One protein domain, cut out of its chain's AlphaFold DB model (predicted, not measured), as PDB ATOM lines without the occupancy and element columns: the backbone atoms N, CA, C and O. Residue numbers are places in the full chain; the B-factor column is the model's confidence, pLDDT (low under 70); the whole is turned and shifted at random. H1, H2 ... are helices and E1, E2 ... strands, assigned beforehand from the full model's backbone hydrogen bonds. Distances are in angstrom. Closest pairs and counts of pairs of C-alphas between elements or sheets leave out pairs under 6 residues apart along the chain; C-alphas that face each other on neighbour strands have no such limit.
ATOM      1  N   GLU A  84      64.578  15.952 178.017       98.50
ATOM      2  CA  GLU A  84      64.604  14.607 178.596       98.50
ATOM      3  C   GLU A  84      65.434  14.585 179.876       98.50
ATOM      4  O   GLU A  84      64.974  14.042 180.876       98.50
ATOM      5  N   ALA A  85      66.606  15.232 179.875       98.50
ATOM      6  CA  ALA A  85      67.447  15.337 181.064       98.50
ATOM      7  C   ALA A  85      66.737  16.095 182.200       98.50
ATOM      8  O   ALA A  85      66.817  15.683 183.357       98.50
ATOM      9  N   ALA A  86      66.007  17.167 181.874       98.50
ATOM     10  CA  ALA A  86      65.186  17.885 182.844       98.50
ATOM     11  C   ALA A  86      64.042  17.006 183.384       98.50
ATOM     12  O   ALA A  86      63.891  16.884 184.599       98.50
ATOM     13  N   ARG A  87      63.278  16.331 182.510       98.38
ATOM     14  CA  ARG A  87      62.199  15.412 182.918       98.38
ATOM     15  C   ARG A  87      62.722  14.286 183.807       98.38
ATOM     16  O   ARG A  87      62.114  13.997 184.830       98.38
ATOM     17  N   ASP A  88      63.826  13.651 183.430       98.44
ATOM     18  CA  ASP A  88      64.385  12.520 184.170       98.44
ATOM     19  C   ASP A  88      64.910  12.966 185.549       98.44
ATOM     20  O   ASP A  88      64.735  12.252 186.538       98.44
ATOM     21  N   ALA A  89      65.468  14.178 185.656       98.50
ATOM     22  CA  ALA A  89      65.842  14.765 186.942       98.50
ATOM     23  C   ALA A  89      64.621  15.058 187.828       98.50
ATOM     24  O   ALA A  89      64.644  14.745 189.020       98.50
ATOM     25  N   ILE A  90      63.552  15.617 187.255       98.38
ATOM     26  CA  ILE A  90      62.287  15.878 187.958       98.38
ATOM     27  C   ILE A  90      61.631  14.569 188.395       98.38
ATOM     28  O   ILE A  90      61.160  14.466 189.523       98.38
ATOM     29  N   GLU A  91      61.663  13.531 187.562       98.00
ATOM     30  CA  GLU A  91      61.192  12.206 187.957       98.00
ATOM     31  C   GLU A  91      62.005  11.640 189.113       98.00
ATOM     32  O   GLU A  91      61.428  11.113 190.062       98.00
ATOM     33  N   ALA A  92      63.330  11.777 189.084       97.75
ATOM     34  CA  ALA A  92      64.164  11.359 190.202       97.75
ATOM     35  C   ALA A  92      63.831  12.136 191.488       97.75
ATOM     36  O   ALA A  92      63.871  11.547 192.567       97.75
ATOM     37  N   MET A  93      63.492  13.428 191.399       97.81
ATOM     38  CA  MET A  93      62.999  14.213 192.540       97.81
ATOM     39  C   MET A  93      61.668  13.662 193.049       97.81
ATOM     40  O   MET A  93      61.579  13.306 194.219       97.81
ATOM     41  N   LEU A  94      60.682  13.496 192.170       95.25
ATOM     42  CA  LEU A  94      59.343  13.013 192.507       95.25
ATOM     43  C   LEU A  94      59.353  11.588 193.082       95.25
ATOM     44  O   LEU A  94      58.617  11.271 194.007       95.25
ATOM     45  N   ARG A  95      60.243  10.717 192.601       94.94
ATOM     46  CA  ARG A  95      60.437   9.374 193.174       94.94
ATOM     47  C   ARG A  95      60.986   9.398 194.598       94.94
ATOM     48  O   ARG A  95      60.761   8.443 195.328       94.94
ATOM     49  N   ARG A  96      61.703  10.454 194.998       94.44
ATOM     50  CA  ARG A  96      62.170  10.630 196.385       94.44
ATOM     51  C   ARG A  96      61.098  11.216 197.298       94.44
ATOM     52  O   ARG A  96      61.209  11.053 198.506       94.44
ATOM     53  N   THR A  97      60.095  11.898 196.746       91.00
ATOM     54  CA  THR A  97      59.006  12.492 197.537       91.00
ATOM     55  C   THR A  97      57.898  11.499 197.858       91.00
ATOM     56  O   THR A  97      57.051  11.787 198.695       91.00
ATOM     57  N   VAL A  98      57.887  10.341 197.197       90.19
ATOM     58  CA  VAL A  98      56.884   9.297 197.400       90.19
ATOM     59  C   VAL A  98      57.505   8.008 197.934       90.19
ATOM     60  O   VAL A  98      58.678   7.719 197.694       90.19
ATOM     61  N   SER A  99      56.725   7.212 198.668       83.12
ATOM     62  CA  SER A  99      57.209   5.946 199.226       83.12
ATOM     63  C   SER A  99      57.471   4.923 198.121       83.12
ATOM     64  O   SER A  99      56.567   4.530 197.391       83.12
ATOM     65  N   ALA A 100      58.700   4.410 198.039       76.25
ATOM     66  CA  ALA A 100      59.069   3.380 197.064       76.25
ATOM     67  C   ALA A 100      58.361   2.026 197.281       76.25
ATOM     68  O   ALA A 100      58.427   1.156 196.417       76.25
ATOM     69  N   ARG A 101      57.736   1.820 198.448       74.31
ATOM     70  CA  ARG A 101      57.020   0.582 198.800       74.31
ATOM     71  C   ARG A 101      55.524   0.650 198.521       74.31
ATOM     72  O   ARG A 101      54.840  -0.351 198.698       74.31
ATOM     73  N   ASP A 102      55.031   1.819 198.137       79.75
ATOM     74  CA  ASP A 102      53.618   2.034 197.905       79.75
ATOM     75  C   ASP A 102      53.253   1.584 196.483       79.75
ATOM     76  O   ASP A 102      53.678   2.165 195.482       79.75
ATOM     77  N   THR A 103      52.488   0.495 196.397       78.94
ATOM     78  CA  THR A 103      52.005  -0.059 195.126       78.94
ATOM     79  C   THR A 103      50.870   0.762 194.518       78.94
ATOM     80  O   THR A 103      50.515   0.523 193.366       78.94
ATOM     81  N   ALA A 104      50.312   1.720 195.260       87.06
ATOM     82  CA  ALA A 104      49.270   2.631 194.803       87.06
ATOM     83  C   ALA A 104      49.823   3.821 193.997       87.06
ATOM     84  O   ALA A 104      49.071   4.743 193.672       87.06
ATOM     85  N   ILE A 105      51.127   3.811 193.684       89.75
ATOM     86  CA  ILE A 105      51.820   4.887 192.979       89.75
ATOM     87  C   ILE A 105      52.115   4.496 191.538       89.75
ATOM     88  O   ILE A 105      52.874   3.565 191.258       89.75
ATOM     89  N   HIS A 106      51.581   5.278 190.606       93.75
ATOM     90  CA  HIS A 106      51.746   5.038 189.179       93.75
ATOM     91  C   HIS A 106      52.409   6.227 188.497       93.75
ATOM     92  O   HIS A 106      51.842   7.312 188.426       93.75
ATOM     93  N   PHE A 107      53.606   6.000 187.955       95.69
ATOM     94  CA  PHE A 107      54.324   6.980 187.147       95.69
ATOM     95  C   PHE A 107      54.005   6.794 185.664       95.69
ATOM     96  O   PHE A 107      53.984   5.675 185.155       95.69
ATOM     97  N   SER A 108      53.838   7.902 184.951       97.19
ATOM     98  CA  SER A 108      53.637   7.927 183.507       97.19
ATOM     99  C   SER A 108      54.482   9.021 182.859       97.19
ATOM    100  O   SER A 108      54.683  10.095 183.422       97.19
ATOM    101  N   ARG A 109      54.979   8.751 181.650       98.00
ATOM    102  CA  ARG A 109      55.680   9.726 180.804       98.00
ATOM    103  C   ARG A 109      54.887   9.897 179.517       98.00
ATOM    104  O   ARG A 109      54.498   8.902 178.908       98.00
ATOM    105  N   LYS A 110      54.679  11.133 179.075       97.31
ATOM    106  CA  LYS A 110      53.972  11.431 177.823       97.31
ATOM    107  C   LYS A 110      54.587  12.630 177.111       97.31
ATOM    108  O   LYS A 110      55.158  13.515 177.745       97.31
ATOM    109  N   ALA A 111      54.472  12.663 175.787       97.69
ATOM    110  CA  ALA A 111      54.675  13.903 175.049       97.69
ATOM    111  C   ALA A 111      53.528  14.869 175.383       97.69
ATOM    112  O   ALA A 111      52.389  14.438 175.565       97.69
ATOM    113  N   ALA A 112      53.829  16.161 175.453       96.56
ATOM    114  CA  ALA A 112      52.852  17.200 175.741       96.56
ATOM    115  C   ALA A 112      52.933  18.318 174.699       96.56
ATOM    116  O   ALA A 112      53.980  18.558 174.095       96.56
ATOM    117  N   THR A 113      51.810  18.998 174.495       97.69
ATOM    118  CA  THR A 113      51.782  20.329 173.881       97.69
ATOM    119  C   THR A 113      51.411  21.303 174.982       97.69
ATOM    120  O   THR A 113      50.559  20.979 175.811       97.69
ATOM    121  N   PHE A 114      52.079  22.444 175.014       97.56
ATOM    122  CA  PHE A 114      51.869  23.471 176.018       97.56
ATOM    123  C   PHE A 114      51.623  24.801 175.335       97.56
ATOM    124  O   PHE A 114      52.392  25.182 174.450       97.56
ATOM    125  N   ASP A 115      50.569  25.479 175.767       97.69
ATOM    126  CA  ASP A 115      50.173  26.785 175.268       97.69
ATOM    127  C   ASP A 115      50.647  27.842 176.261       97.69
ATOM    128  O   ASP A 115      50.240  27.847 177.422       97.69
ATOM    129  N   TYR A 116      51.534  28.717 175.802       96.94
ATOM    130  CA  TYR A 116      52.032  29.821 176.609       96.94
ATOM    131  C   TYR A 116      50.946  30.881 176.780       96.94
ATOM    132  O   TYR A 116      50.290  31.272 175.806       96.94
ATOM    133  N   LEU A 117      50.777  31.355 178.014       94.19
ATOM    134  CA  LEU A 117      49.660  32.215 178.393       94.19
ATOM    135  C   LEU A 117      49.721  33.595 177.724       94.19
ATOM    136  O   LEU A 117      48.685  34.117 177.310       94.19
ATOM    137  N   TRP A 118      50.915  34.177 177.593       94.56
ATOM    138  CA  TRP A 118      51.073  35.587 177.228       94.56
ATOM    139  C   TRP A 118      51.454  35.762 175.762       94.56
ATOM    140  O   TRP A 118      50.838  36.551 175.047       94.56
ATOM    141  N   VAL A 119      52.394  34.955 175.267       94.88
ATOM    142  CA  VAL A 119      52.864  35.052 173.872       94.88
ATOM    143  C   VAL A 119      51.933  34.366 172.854       94.88
ATOM    144  O   VAL A 119      52.158  34.454 171.648       94.88
ATOM    145  N   LYS A 120      50.869  33.682 173.307       93.38
ATOM    146  CA  LYS A 120      49.894  32.963 172.451       93.38
ATOM    147  C   LYS A 120      50.552  31.995 171.458       93.38
ATOM    148  O   LYS A 120      50.091  31.826 170.328       93.38
ATOM    149  N   ALA A 121      51.648  31.373 171.877       95.81
ATOM    150  CA  ALA A 121      52.359  30.361 171.111       95.81
ATOM    151  C   ALA A 121      52.196  28.993 171.775       95.81
ATOM    152  O   ALA A 121      51.919  28.905 172.969       95.81
ATOM    153  N   SER A 122      52.454  27.931 171.017       97.50
ATOM    154  CA  SER A 122      52.495  26.567 171.544       97.50
ATOM    155  C   SER A 122      53.891  25.975 171.376       97.50
ATOM    156  O   SER A 122      54.575  26.234 170.383       97.50
ATOM    157  N   ALA A 123      54.314  25.137 172.319       97.75
ATOM    158  CA  ALA A 123      55.529  24.337 172.197       97.75
ATOM    159  C   ALA A 123      55.265  22.859 172.463       97.75
ATOM    160  O   ALA A 123      54.351  22.474 173.193       97.75
ATOM    161  N   ARG A 124      56.131  22.022 171.887       98.31
ATOM    162  CA  ARG A 124      56.238  20.619 172.282       98.31
ATOM    163  C   ARG A 124      57.027  20.540 173.585       98.31
ATOM    164  O   ARG A 124      58.065  21.182 173.724       98.31
ATOM    165  N   GLY A 125      56.537  19.724 174.501       97.94
ATOM    166  CA  GLY A 125      57.163  19.450 175.782       97.94
ATOM    167  C   GLY A 125      57.037  17.986 176.168       97.94
ATOM    168  O   GLY A 125      56.578  17.137 175.394       97.94
ATOM    169  N   LEU A 126      57.433  17.697 177.397       98.56
ATOM    170  CA  LEU A 126      57.317  16.385 178.011       98.56
ATOM    171  C   LEU A 126      56.555  16.532 179.319       98.56
ATOM    172  O   LEU A 126      56.855  17.426 180.102       98.56
ATOM    173  N   ALA A 127      55.607  15.641 179.574       98.00
ATOM    174  CA  ALA A 127      54.918  15.582 180.849       98.00
ATOM    175  C   ALA A 127      55.259  14.292 181.594       98.00
ATOM    176  O   ALA A 127      55.356  13.205 181.009       98.00
ATOM    177  N   LEU A 128      55.426  14.445 182.899       98.00
ATOM    178  CA  LEU A 128      55.570  13.390 183.883       98.00
ATOM    179  C   LEU A 128      54.337  13.438 184.783       98.00
ATOM    180  O   LEU A 128      54.117  14.448 185.441       98.00
ATOM    181  N   GLY A 129      53.547  12.370 184.803       96.69
ATOM    182  CA  GLY A 129      52.410  12.229 185.708       96.69
ATOM    183  C   GLY A 129      52.711  11.214 186.801       96.69
ATOM    184  O   GLY A 129      53.284  10.161 186.512       96.69
ATOM    185  N   VAL A 130      52.291  11.494 188.028       95.88
ATOM    186  CA  VAL A 130      52.188  10.517 189.110       95.88
ATOM    187  C   VAL A 130      50.764  10.519 189.647       95.88
ATOM    188  O   VAL A 130      50.198  11.576 189.911       95.88
ATOM    189  N   VAL A 131      50.193   9.333 189.800       94.62
ATOM    190  CA  VAL A 131      48.930   9.124 190.512       94.62
ATOM    191  C   VAL A 131      49.260   8.406 191.809       94.62
ATOM    192  O   VAL A 131      49.969   7.399 191.772       94.62
ATOM    193  N   VAL A 132      48.777   8.929 192.934       92.25
ATOM    194  CA  VAL A 132      48.935   8.337 194.268       92.25
ATOM    195  C   VAL A 132      47.538   8.075 194.813       92.25
ATOM    196  O   VAL A 132      46.817   9.035 195.051       92.25
ATOM    197  N   ASN A 133      47.134   6.813 194.983       88.12
ATOM    198  CA  ASN A 133      45.743   6.485 195.346       88.12
ATOM    199  C   ASN A 133      45.486   6.320 196.858       88.12
ATOM    200  O   ASN A 133      44.329   6.246 197.254       88.12
ATOM    201  N   ASP A 134      46.523   6.243 197.699       81.06
ATOM    202  CA  ASP A 134      46.382   5.903 199.132       81.06
ATOM    203  C   ASP A 134      47.106   6.896 200.059       81.06
ATOM    204  O   ASP A 134      47.709   6.541 201.068       81.06
ATOM    205  N   THR A 135      47.100   8.181 199.690       72.25
ATOM    206  CA  THR A 135      47.710   9.242 200.504       72.25
ATOM    207  C   THR A 135      46.690  10.306 200.881       72.25
ATOM    208  O   THR A 135      45.849  10.696 200.071       72.25
ATOM    209  N   THR A 136      46.809  10.815 202.107       71.50
ATOM    210  CA  THR A 136      46.110  12.023 202.566       71.50
ATOM    211  C   THR A 136      46.840  13.305 202.166       71.50
ATOM    212  O   THR A 136      46.252  14.380 202.212       71.50
ATOM    213  N   ALA A 137      48.116  13.209 201.776       83.31
ATOM    214  CA  ALA A 137      48.942  14.347 201.388       83.31
ATOM    215  C   ALA A 137      49.473  14.171 199.964       83.31
ATOM    216  O   ALA A 137      50.168  13.199 199.648       83.31
ATOM    217  N   CYS A 138      49.165  15.134 199.103       91.31
ATOM    218  CA  CYS A 138      49.627  15.117 197.727       91.31
ATOM    219  C   CYS A 138      51.105  15.548 197.634       91.31
ATOM    220  O   CYS A 138      51.472  16.558 198.233       91.31
ATOM    221  N   PRO A 139      51.983  14.859 196.874       94.38
ATOM    222  CA  PRO A 139      53.421  15.130 196.899       94.38
ATOM    223  C   PRO A 139      53.840  16.381 196.103       94.38
ATOM    224  O   PRO A 139      55.035  16.569 195.866       94.38
ATOM    225  N   HIS A 140      52.899  17.231 195.670       95.75
ATOM    226  CA  HIS A 140      53.210  18.418 194.873       95.75
ATOM    227  C   HIS A 140      54.101  19.393 195.654       95.75
ATOM    228  O   HIS A 140      55.130  19.797 195.125       95.75
ATOM    229  N   ASP A 141      53.808  19.671 196.928       96.12
ATOM    230  CA  ASP A 141      54.630  20.557 197.766       96.12
ATOM    231  C   ASP A 141      56.060  20.043 197.922       96.12
ATOM    232  O   ASP A 141      57.038  20.786 197.803       96.12
ATOM    233  N   ALA A 142      56.201  18.737 198.152       96.44
ATOM    234  CA  ALA A 142      57.503  18.099 198.265       96.44
ATOM    235  C   ALA A 142      58.290  18.199 196.947       96.44
ATOM    236  O   ALA A 142      59.497  18.456 196.972       96.44
ATOM    237  N   LEU A 143      57.618  18.062 195.798       97.50
ATOM    238  CA  LEU A 143      58.230  18.266 194.486       97.50
ATOM    239  C   LEU A 143      58.640  19.729 194.271       97.50
ATOM    240  O   LEU A 143      59.766  19.983 193.848       97.50
ATOM    241  N   MET A 144      57.766  20.685 194.584       98.00
ATOM    242  CA  MET A 144      58.045  22.120 194.471       98.00
ATOM    243  C   MET A 144      59.256  22.520 195.323       98.00
ATOM    244  O   MET A 144      60.162  23.209 194.856       98.00
ATOM    245  N   ASN A 145      59.340  22.007 196.551       98.06
ATOM    246  CA  ASN A 145      60.496  22.215 197.420       98.06
ATOM    247  C   ASN A 145      61.771  21.574 196.857       98.06
ATOM    248  O   ASN A 145      62.841  22.184 196.920       98.06
ATOM    249  N   ALA A 146      61.675  20.385 196.257       98.19
ATOM    250  CA  ALA A 146      62.809  19.741 195.598       98.19
ATOM    251  C   ALA A 146      63.296  20.522 194.362       98.19
ATOM    252  O   ALA A 146      64.505  20.618 194.148       98.19
ATOM    253  N   LEU A 147      62.385  21.117 193.585       98.50
ATOM    254  CA  LEU A 147      62.718  21.994 192.458       98.50
ATOM    255  C   LEU A 147      63.472  23.241 192.933       98.50
ATOM    256  O   LEU A 147      64.557  23.529 192.421       98.50
ATOM    257  N   ARG A 148      62.961  23.932 193.959       98.25
ATOM    258  CA  ARG A 148      63.635  25.095 194.568       98.25
ATOM    259  C   ARG A 148      65.029  24.736 195.074       98.25
ATOM    260  O   ARG A 148      66.001  25.413 194.752       98.25
ATOM    261  N   ALA A 149      65.148  23.623 195.801       98.12
ATOM    262  CA  ALA A 149      66.433  23.122 196.290       98.12
ATOM    263  C   ALA A 149      67.416  22.784 195.153       98.12
ATOM    264  O   ALA A 149      68.627  22.875 195.336       98.12
ATOM    265  N   ALA A 150      66.909  22.420 193.974       98.25
ATOM    266  CA  ALA A 150      67.711  22.160 192.785       98.25
ATOM    267  C   ALA A 150      68.066  23.424 191.977       98.25
ATOM    268  O   ALA A 150      68.748  23.305 190.959       98.25
ATOM    269  N   GLY A 151      67.632  24.614 192.406       98.38
ATOM    270  CA  GLY A 151      67.949  25.883 191.748       98.38
ATOM    271  C   GLY A 151      66.936  26.336 190.696       98.38
ATOM    272  O   GLY A 151      67.259  27.196 189.869       98.38
ATOM    273  N   TRP A 152      65.738  25.746 190.689       98.56
ATOM    274  CA  TRP A 152      64.596  26.300 189.963       98.56
ATOM    275  C   TRP A 152      64.007  27.482 190.734       98.56
ATOM    276  O   TRP A 152      64.087  27.532 191.961       98.56
ATOM    277  N   VAL A 153      63.403  28.421 190.011       98.31
ATOM    278  CA  VAL A 153      62.789  29.628 190.577       98.31
ATOM    279  C   VAL A 153      61.304  29.653 190.253       98.31
ATOM    280  O   VAL A 153      60.929  29.363 189.119       98.31
ATOM    281  N   ASP A 154      60.483  30.014 191.235       97.94
ATOM    282  CA  ASP A 154      59.035  30.165 191.092       97.94
ATOM    283  C   ASP A 154      58.703  31.196 189.995       97.94
ATOM    284  O   ASP A 154      59.202  32.326 190.004       97.94
ATOM    285  N   ASP A 155      57.844  30.806 189.057       96.81
ATOM    286  CA  ASP A 155      57.288  31.673 188.023       96.81
ATOM    287  C   ASP A 155      55.810  31.935 188.313       96.81
ATOM    288  O   ASP A 155      54.914  31.192 187.905       96.81
ATOM    289  N   TRP A 156      55.572  33.032 189.030       95.38
ATOM    290  CA  TRP A 156      54.245  33.475 189.460       95.38
ATOM    291  C   TRP A 156      53.308  33.851 188.304       95.38
ATOM    292  O   TRP A 156      52.112  34.024 188.523       95.38
ATOM    293  N   ASN A 157      53.801  33.940 187.062       95.25
ATOM    294  CA  ASN A 157      52.924  34.090 185.895       95.25
ATOM    295  C   ASN A 157      52.143  32.801 185.585       95.25
ATOM    296  O   ASN A 157      51.158  32.841 184.849       95.25
ATOM    297  N   TYR A 158      52.579  31.675 186.156       96.38
ATOM    298  CA  TYR A 158      51.999  30.344 186.021       96.38
ATOM    299  C   TYR A 158      51.575  29.783 187.385       96.38
ATOM    300  O   TYR A 158      51.836  28.622 187.691       96.38
ATOM    301  N   SER A 159      50.928  30.600 188.220       97.31
ATOM    302  CA  SER A 159      50.420  30.164 189.524       97.31
ATOM    303  C   SER A 159      48.899  30.252 189.615       97.31
ATOM    304  O   SER A 159      48.323  31.299 189.317       97.31
ATOM    305  N   ALA A 160      48.261  29.190 190.088       97.12
ATOM    306  CA  ALA A 160      46.858  29.185 190.480       97.12
ATOM    307  C   ALA A 160      46.678  28.207 191.639       97.12
ATOM    308  O   ALA A 160      47.200  27.103 191.580       97.12
ATOM    309  N   ASP A 161      45.936  28.591 192.668       96.38
ATOM    310  CA  ASP A 161      45.667  27.729 193.817       96.38
ATOM    311  C   ASP A 161      44.162  27.662 194.065       96.38
ATOM    312  O   ASP A 161      43.454  28.664 193.915       96.38
ATOM    313  N   GLY A 162      43.665  26.473 194.384       95.06
ATOM    314  CA  GLY A 162      42.247  26.204 194.542       95.06
ATOM    315  C   GLY A 162      41.988  24.978 195.409       95.06
ATOM    316  O   GLY A 162      42.889  24.226 195.765       95.06
ATOM    317  N   GLN A 163      40.717  24.776 195.751       93.44
ATOM    318  CA  GLN A 163      40.317  23.698 196.652       93.44
ATOM    319  C   GLN A 163      40.668  22.302 196.119       93.44
ATOM    320  O   GLN A 163      41.074  21.451 196.904       93.44
ATOM    321  N   ASP A 164      40.567  22.101 194.804       94.56
ATOM    322  CA  ASP A 164      40.754  20.800 194.142       94.56
ATOM    323  C   ASP A 164      42.094  20.686 193.404       94.56
ATOM    324  O   ASP A 164      42.302  19.818 192.546       94.56
ATOM    325  N   GLY A 165      43.015  21.607 193.671       96.38
ATOM    326  CA  GLY A 165      44.300  21.574 193.009       96.38
ATOM    327  C   GLY A 165      45.084  22.863 193.081       96.38
ATOM    328  O   GLY A 165      44.579  23.936 193.393       96.38
ATOM    329  N   THR A 166      46.338  22.737 192.687       97.81
ATOM    330  CA  THR A 166      47.277  23.841 192.596       97.81
ATOM    331  C   THR A 166      48.081  23.724 191.314       97.81
ATOM    332  O   THR A 166      48.334  22.629 190.807       97.81
ATOM    333  N   VAL A 167      48.498  24.858 190.781       98.25
ATOM    334  CA  VAL A 167      49.380  24.990 189.632       98.25
ATOM    335  C   VAL A 167      50.477  25.961 190.022       98.25
ATOM    336  O   VAL A 167      50.194  27.054 190.511       98.25
ATOM    337  N   MET A 168      51.727  25.579 189.789       98.50
ATOM    338  CA  MET A 168      52.875  26.455 189.992       98.50
ATOM    339  C   MET A 168      53.900  26.270 188.876       98.50
ATOM    340  O   MET A 168      54.318  25.149 188.568       98.50
ATOM    341  N   GLY A 169      54.315  27.383 188.281       98.25
ATOM    342  CA  GLY A 169      55.406  27.445 187.324       98.25
ATOM    343  C   GLY A 169      56.756  27.518 188.018       98.25
ATOM    344  O   GLY A 169      56.919  28.161 189.051       98.25
ATOM    345  N   PHE A 170      57.746  26.884 187.409       98.69
ATOM    346  CA  PHE A 170      59.139  26.925 187.812       98.69
ATOM    347  C   PHE A 170      60.002  27.121 186.578       98.69
ATOM    348  O   PHE A 170      59.900  26.368 185.611       98.69
ATOM    349  N   VAL A 171      60.915  28.079 186.618       98.44
ATOM    350  CA  VAL A 171      61.882  28.301 185.545       98.44
ATOM    351  C   VAL A 171      63.273  27.855 185.971       98.44
ATOM    352  O   VAL A 171      63.734  28.127 187.080       98.44
ATOM    353  N   CYS A 172      63.965  27.181 185.060       98.38
ATOM    354  CA  CYS A 172      65.416  27.060 185.090       98.38
ATOM    355  C   CYS A 172      66.025  27.909 183.962       98.38
ATOM    356  O   CYS A 172      65.341  28.730 183.335       98.38
ATOM    357  N   ARG A 173      67.326  27.761 183.688       97.81
ATOM    358  CA  ARG A 173      67.979  28.543 182.627       97.81
ATOM    359  C   ARG A 173      67.346  28.318 181.251       97.81
ATOM    360  O   ARG A 173      67.169  29.287 180.520       97.81
ATOM    361  N   GLN A 174      66.979  27.082 180.910       98.31
ATOM    362  CA  GLN A 174      66.496  26.739 179.563       98.31
ATOM    363  C   GLN A 174      65.049  26.268 179.490       98.31
ATOM    364  O   GLN A 174      64.499  26.220 178.393       98.31
ATOM    365  N   PHE A 175      64.437  25.893 180.613       98.69
ATOM    366  CA  PHE A 175      63.128  25.243 180.619       98.69
ATOM    367  C   PHE A 175      62.164  25.912 181.594       98.69
ATOM    368  O   PHE A 175      62.575  26.426 182.635       98.69
ATOM    369  N   LEU A 176      60.888  25.879 181.229       98.56
ATOM    370  CA  LEU A 176      59.755  26.112 182.112       98.56
ATOM    371  C   LEU A 176      59.196  24.739 182.504       98.56
ATOM    372  O   LEU A 176      59.035  23.861 181.655       98.56
ATOM    373  N   CYS A 177      58.925  24.550 183.787       98.69
ATOM    374  CA  CYS A 177      58.245  23.395 184.345       98.69
ATOM    375  C   CYS A 177      56.970  23.880 185.033       98.69
ATOM    376  O   CYS A 177      57.051  24.653 185.980       98.69
ATOM    377  N   VAL A 178      55.806  23.431 184.578       98.56
ATOM    378  CA  VAL A 178      54.531  23.690 185.257       98.56
ATOM    379  C   VAL A 178      54.132  22.443 186.027       98.56
ATOM    380  O   VAL A 178      53.952  21.379 185.430       98.56
ATOM    381  N   VAL A 179      54.023  22.574 187.346       98.56
ATOM    382  CA  VAL A 179      53.579  21.517 188.255       98.56
ATOM    383  C   VAL A 179      52.108  21.743 188.569       98.56
ATOM    384  O   VAL A 179      51.758  22.751 189.167       98.56
ATOM    385  N   GLU A 180      51.261  20.798 188.178       98.44
ATOM    386  CA  GLU A 180      49.839  20.736 188.514       98.44
ATOM    387  C   GLU A 180      49.635  19.615 189.538       98.44
ATOM    388  O   GLU A 180      49.943  18.459 189.251       98.44
ATOM    389  N   GLY A 181      49.137  19.943 190.725       97.50
ATOM    390  CA  GLY A 181      48.581  18.986 191.677       97.50
ATOM    391  C   GLY A 181      47.058  19.025 191.600       97.50
ATOM    392  O   GLY A 181      46.481  20.105 191.583       97.50
ATOM    393  N   ARG A 182      46.404  17.868 191.557       97.06
ATOM    394  CA  ARG A 182      44.944  17.729 191.567       97.06
ATOM    395  C   ARG A 182      44.539  16.751 192.651       97.06
ATOM    396  O   ARG A 182      45.093  15.656 192.715       97.06
ATOM    397  N   TRP A 183      43.559  17.116 193.454       95.25
ATOM    398  CA  TRP A 183      42.957  16.258 194.471       95.25
ATOM    399  C   TRP A 183      41.476  16.615 194.597       95.25
ATOM    400  O   TRP A 183      41.003  17.542 193.947       95.25
ATOM    401  N   ASP A 184      40.741  15.859 195.398       93.81
ATOM    402  CA  ASP A 184      39.367  16.199 195.748       93.81
ATOM    403  C   ASP A 184      39.385  16.909 197.104       93.81
ATOM    404  O   ASP A 184      39.683  16.299 198.135       93.81
ATOM    405  N   GLY A 185      39.185  18.228 197.094       90.56
ATOM    406  CA  GLY A 185      39.198  19.040 198.308       90.56
ATOM    407  C   GLY A 185      37.885  18.992 199.087       90.56
ATOM    408  O   GLY A 185      37.807  19.599 200.160       90.56
ATOM    409  N   GLY A 186      36.867  18.299 198.564       90.75
ATOM    410  CA  GLY A 186      35.505  18.277 199.089       90.75
ATOM    411  C   GLY A 186      34.776  19.616 198.980       90.75
ATOM    412  O   GLY A 186      35.330  20.622 198.555       90.75
ATOM    413  N   ASP A 187      33.515  19.647 199.398       89.56
ATOM    414  CA  ASP A 187      32.775  20.894 199.612       89.56
ATOM    415  C   ASP A 187      32.889  21.258 201.100       89.56
ATOM    416  O   ASP A 187      32.464  20.467 201.945       89.56
ATOM    417  N   PRO A 196      37.426  10.794 198.481       88.62
ATOM    418  CA  PRO A 196      38.276   9.620 198.382       88.62
ATOM    419  C   PRO A 196      39.751  10.034 198.511       88.62
ATOM    420  O   PRO A 196      40.131  11.112 198.046       88.62
ATOM    421  N   PRO A 197      40.603   9.192 199.119       89.75
ATOM    422  CA  PRO A 197      42.023   9.483 199.189       89.75
ATOM    423  C   PRO A 197      42.641   9.503 197.790       89.75
ATOM    424  O   PRO A 197      42.179   8.839 196.857       89.75
ATOM    425  N   GLY A 198      43.743  10.236 197.689       91.94
ATOM    426  CA  GLY A 198      44.595  10.243 196.518       91.94
ATOM    427  C   GLY A 198      44.689  11.582 195.804       91.94
ATOM    428  O   GLY A 198      43.965  12.540 196.067       91.94
ATOM    429  N   CYS A 199      45.666  11.654 194.908       95.25
ATOM    430  CA  CYS A 199      45.903  12.828 194.094       95.25
ATOM    431  C   CYS A 199      46.683  12.492 192.818       95.25
ATOM    432  O   CYS A 199      47.344  11.453 192.708       95.25
ATOM    433  N   GLU A 200      46.637  13.409 191.860       96.38
ATOM    434  CA  GLU A 200      47.427  13.381 190.635       96.38
ATOM    435  C   GLU A 200      48.394  14.568 190.645       96.38
ATOM    436  O   GLU A 200      47.985  15.702 190.875       96.38
ATOM    437  N   VAL A 201      49.676  14.328 190.373       97.69
ATOM    438  CA  VAL A 201      50.652  15.398 190.131       97.69
ATOM    439  C   VAL A 201      51.204  15.253 188.723       97.69
ATOM    440  O   VAL A 201      51.750  14.210 188.367       97.69
ATOM    441  N   THR A 202      51.091  16.303 187.918       98.38
ATOM    442  CA  THR A 202      51.671  16.384 186.578       98.38
ATOM    443  C   THR A 202      52.712  17.493 186.531       98.38
ATOM    444  O   THR A 202      52.395  18.653 186.750       98.38
ATOM    445  N   ALA A 203      53.952  17.157 186.184       98.50
ATOM    446  CA  ALA A 203      54.988  18.126 185.841       98.50
ATOM    447  C   ALA A 203      55.145  18.181 184.317       98.50
ATOM    448  O   ALA A 203      55.517  17.182 183.696       98.50
ATOM    449  N   THR A 204      54.870  19.333 183.711       98.69
ATOM    450  CA  THR A 204      55.019  19.569 182.268       98.69
ATOM    451  C   THR A 204      56.235  20.447 182.008       98.69
ATOM    452  O   THR A 204      56.263  21.597 182.429       98.69
ATOM    453  N   ILE A 205      57.231  19.915 181.298       98.62
ATOM    454  CA  ILE A 205      58.492  20.584 180.974       98.62
ATOM    455  C   ILE A 205      58.494  21.017 179.510       98.62
ATOM    456  O   ILE A 205      58.281  20.198 178.609       98.62
ATOM    457  N   VAL A 206      58.780  22.293 179.267       98.69
ATOM    458  CA  VAL A 206      58.811  22.922 177.939       98.69
ATOM    459  C   VAL A 206      60.010  23.868 177.809       98.69
ATOM    460  O   VAL A 206      60.571  24.289 178.824       98.69
ATOM    461  N   PRO A 207      60.450  24.213 176.584       98.56
ATOM    462  CA  PRO A 207      61.462  25.249 176.384       98.56
ATOM    463  C   PRO A 207      61.055  26.570 177.039       98.56
ATOM    464  O   PRO A 207      59.934  27.026 176.878       98.56
ATOM    465  N   ARG A 208      61.953  27.225 177.767       97.50
ATOM    466  CA  ARG A 208      61.650  28.530 178.355       97.50
ATOM    467  C   ARG A 208      61.558  29.589 177.261       97.50
ATOM    468  O   ARG A 208      62.419  29.661 176.383       97.50
TER     469      ARG A 208
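AT A GLANCE: This is residues 84 to 187 and 196 to 208 of the 216 residues of an uncharacterized protein of Candidatus Eisenbacteria bacterium (UniProt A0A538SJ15). A twisted wall of six strands has both helices, H1 and H2, packed on one face, while its other face is bare of named helices. H1 covers E2 and E6 towards one edge, H2 covers E5, and the two helices touch at a steep angle. The printed part has 117 residues, with two named helices and six named strands in the order H1 E1 E2 H2 E3 E4 E5 E6; the sheet runs E1 E2 E6 E5 E4 E3, all antiparallel. The class is mixed, helices and strands, and the whole is compact, with a radius of gyration of the C-alphas of 13.8 A and spans of 38 by 34 by 26 A.

IN THESE COORDINATES: H1, residues 84 to 97, begins at C-alpha 84 (64.604, 14.607, 178.596) and is 19.9 A long. E1, residues 105 to 115, measures 28.2 A and bends by 68 degrees at residue 111. E2, residues 122 to 132, measures 29.3 A and bends by 61 degrees at residue 125. H2, residues 140 to 149, begins at C-alpha 140 (53.210, 18.418, 194.873) and is 14.1 A long. E3, residues 153 to 162, spans 21.2 A and bends by 80 degrees at residue 157. E4, residues 165 to 171, spans 20.3 A. E5, residues 175 to 183, spans 26.1 A. E6, residues 199 to 207, spans 26.6 A and ends at C-alpha 207 (61.462, 25.249, 176.384).

HOW THE PARTS SIT: E1 and E3 are the edge strands. The hairpin E1 and E2 has N 108 and O 129 within hydrogen-bond range at 2.8 A. E2 and E6 have N 128 and O 203 at 2.9 A, and E6 and E5 have N 202 and O 180 at 2.8 A. E3 E4 E5 form a meander, each strand the antiparallel neighbour of the one before, with N 168 and O 179 at 2.9 A and N 167 and O 160 at 2.7 A. H1 and H2 are on the same face, making two layers, helices on one face of a sheet. H1 is over E2 and E6 at a height over the sheet of 8.6 A, along the strands, at 20 degrees to E2 on the local plane; its closest C-alphas to E6 are Arg 87 and Ile 205, 6.7 A. H2 is over E5, its height over the sheet 8.9 A, along the strands, at 8 degrees to E5 on the local plane; the closest C-alphas are His 140 and Gly 181, 5.7 A. H1 and H2 touch at a steep tilt of 61 degrees, opposite ways, the closest C-alphas being Leu 94 and Leu 143, 5.7 A. In H1 and H2 every O i to N i+4 pair is within hydrogen-bond range.

THE WHOLE: The C-alphas of Arg 101 and Val 119 are the two farthest apart, 42.7 A. Residues 188 to 195 are not printed, and C-alphas 187 and 196 are 12.6 A apart across this cut, which lies in the link from E5 to E6. Of the links that are printed whole, none is long. The mean pLDDT of the printed part is 94.9, and no printed residue is under 70.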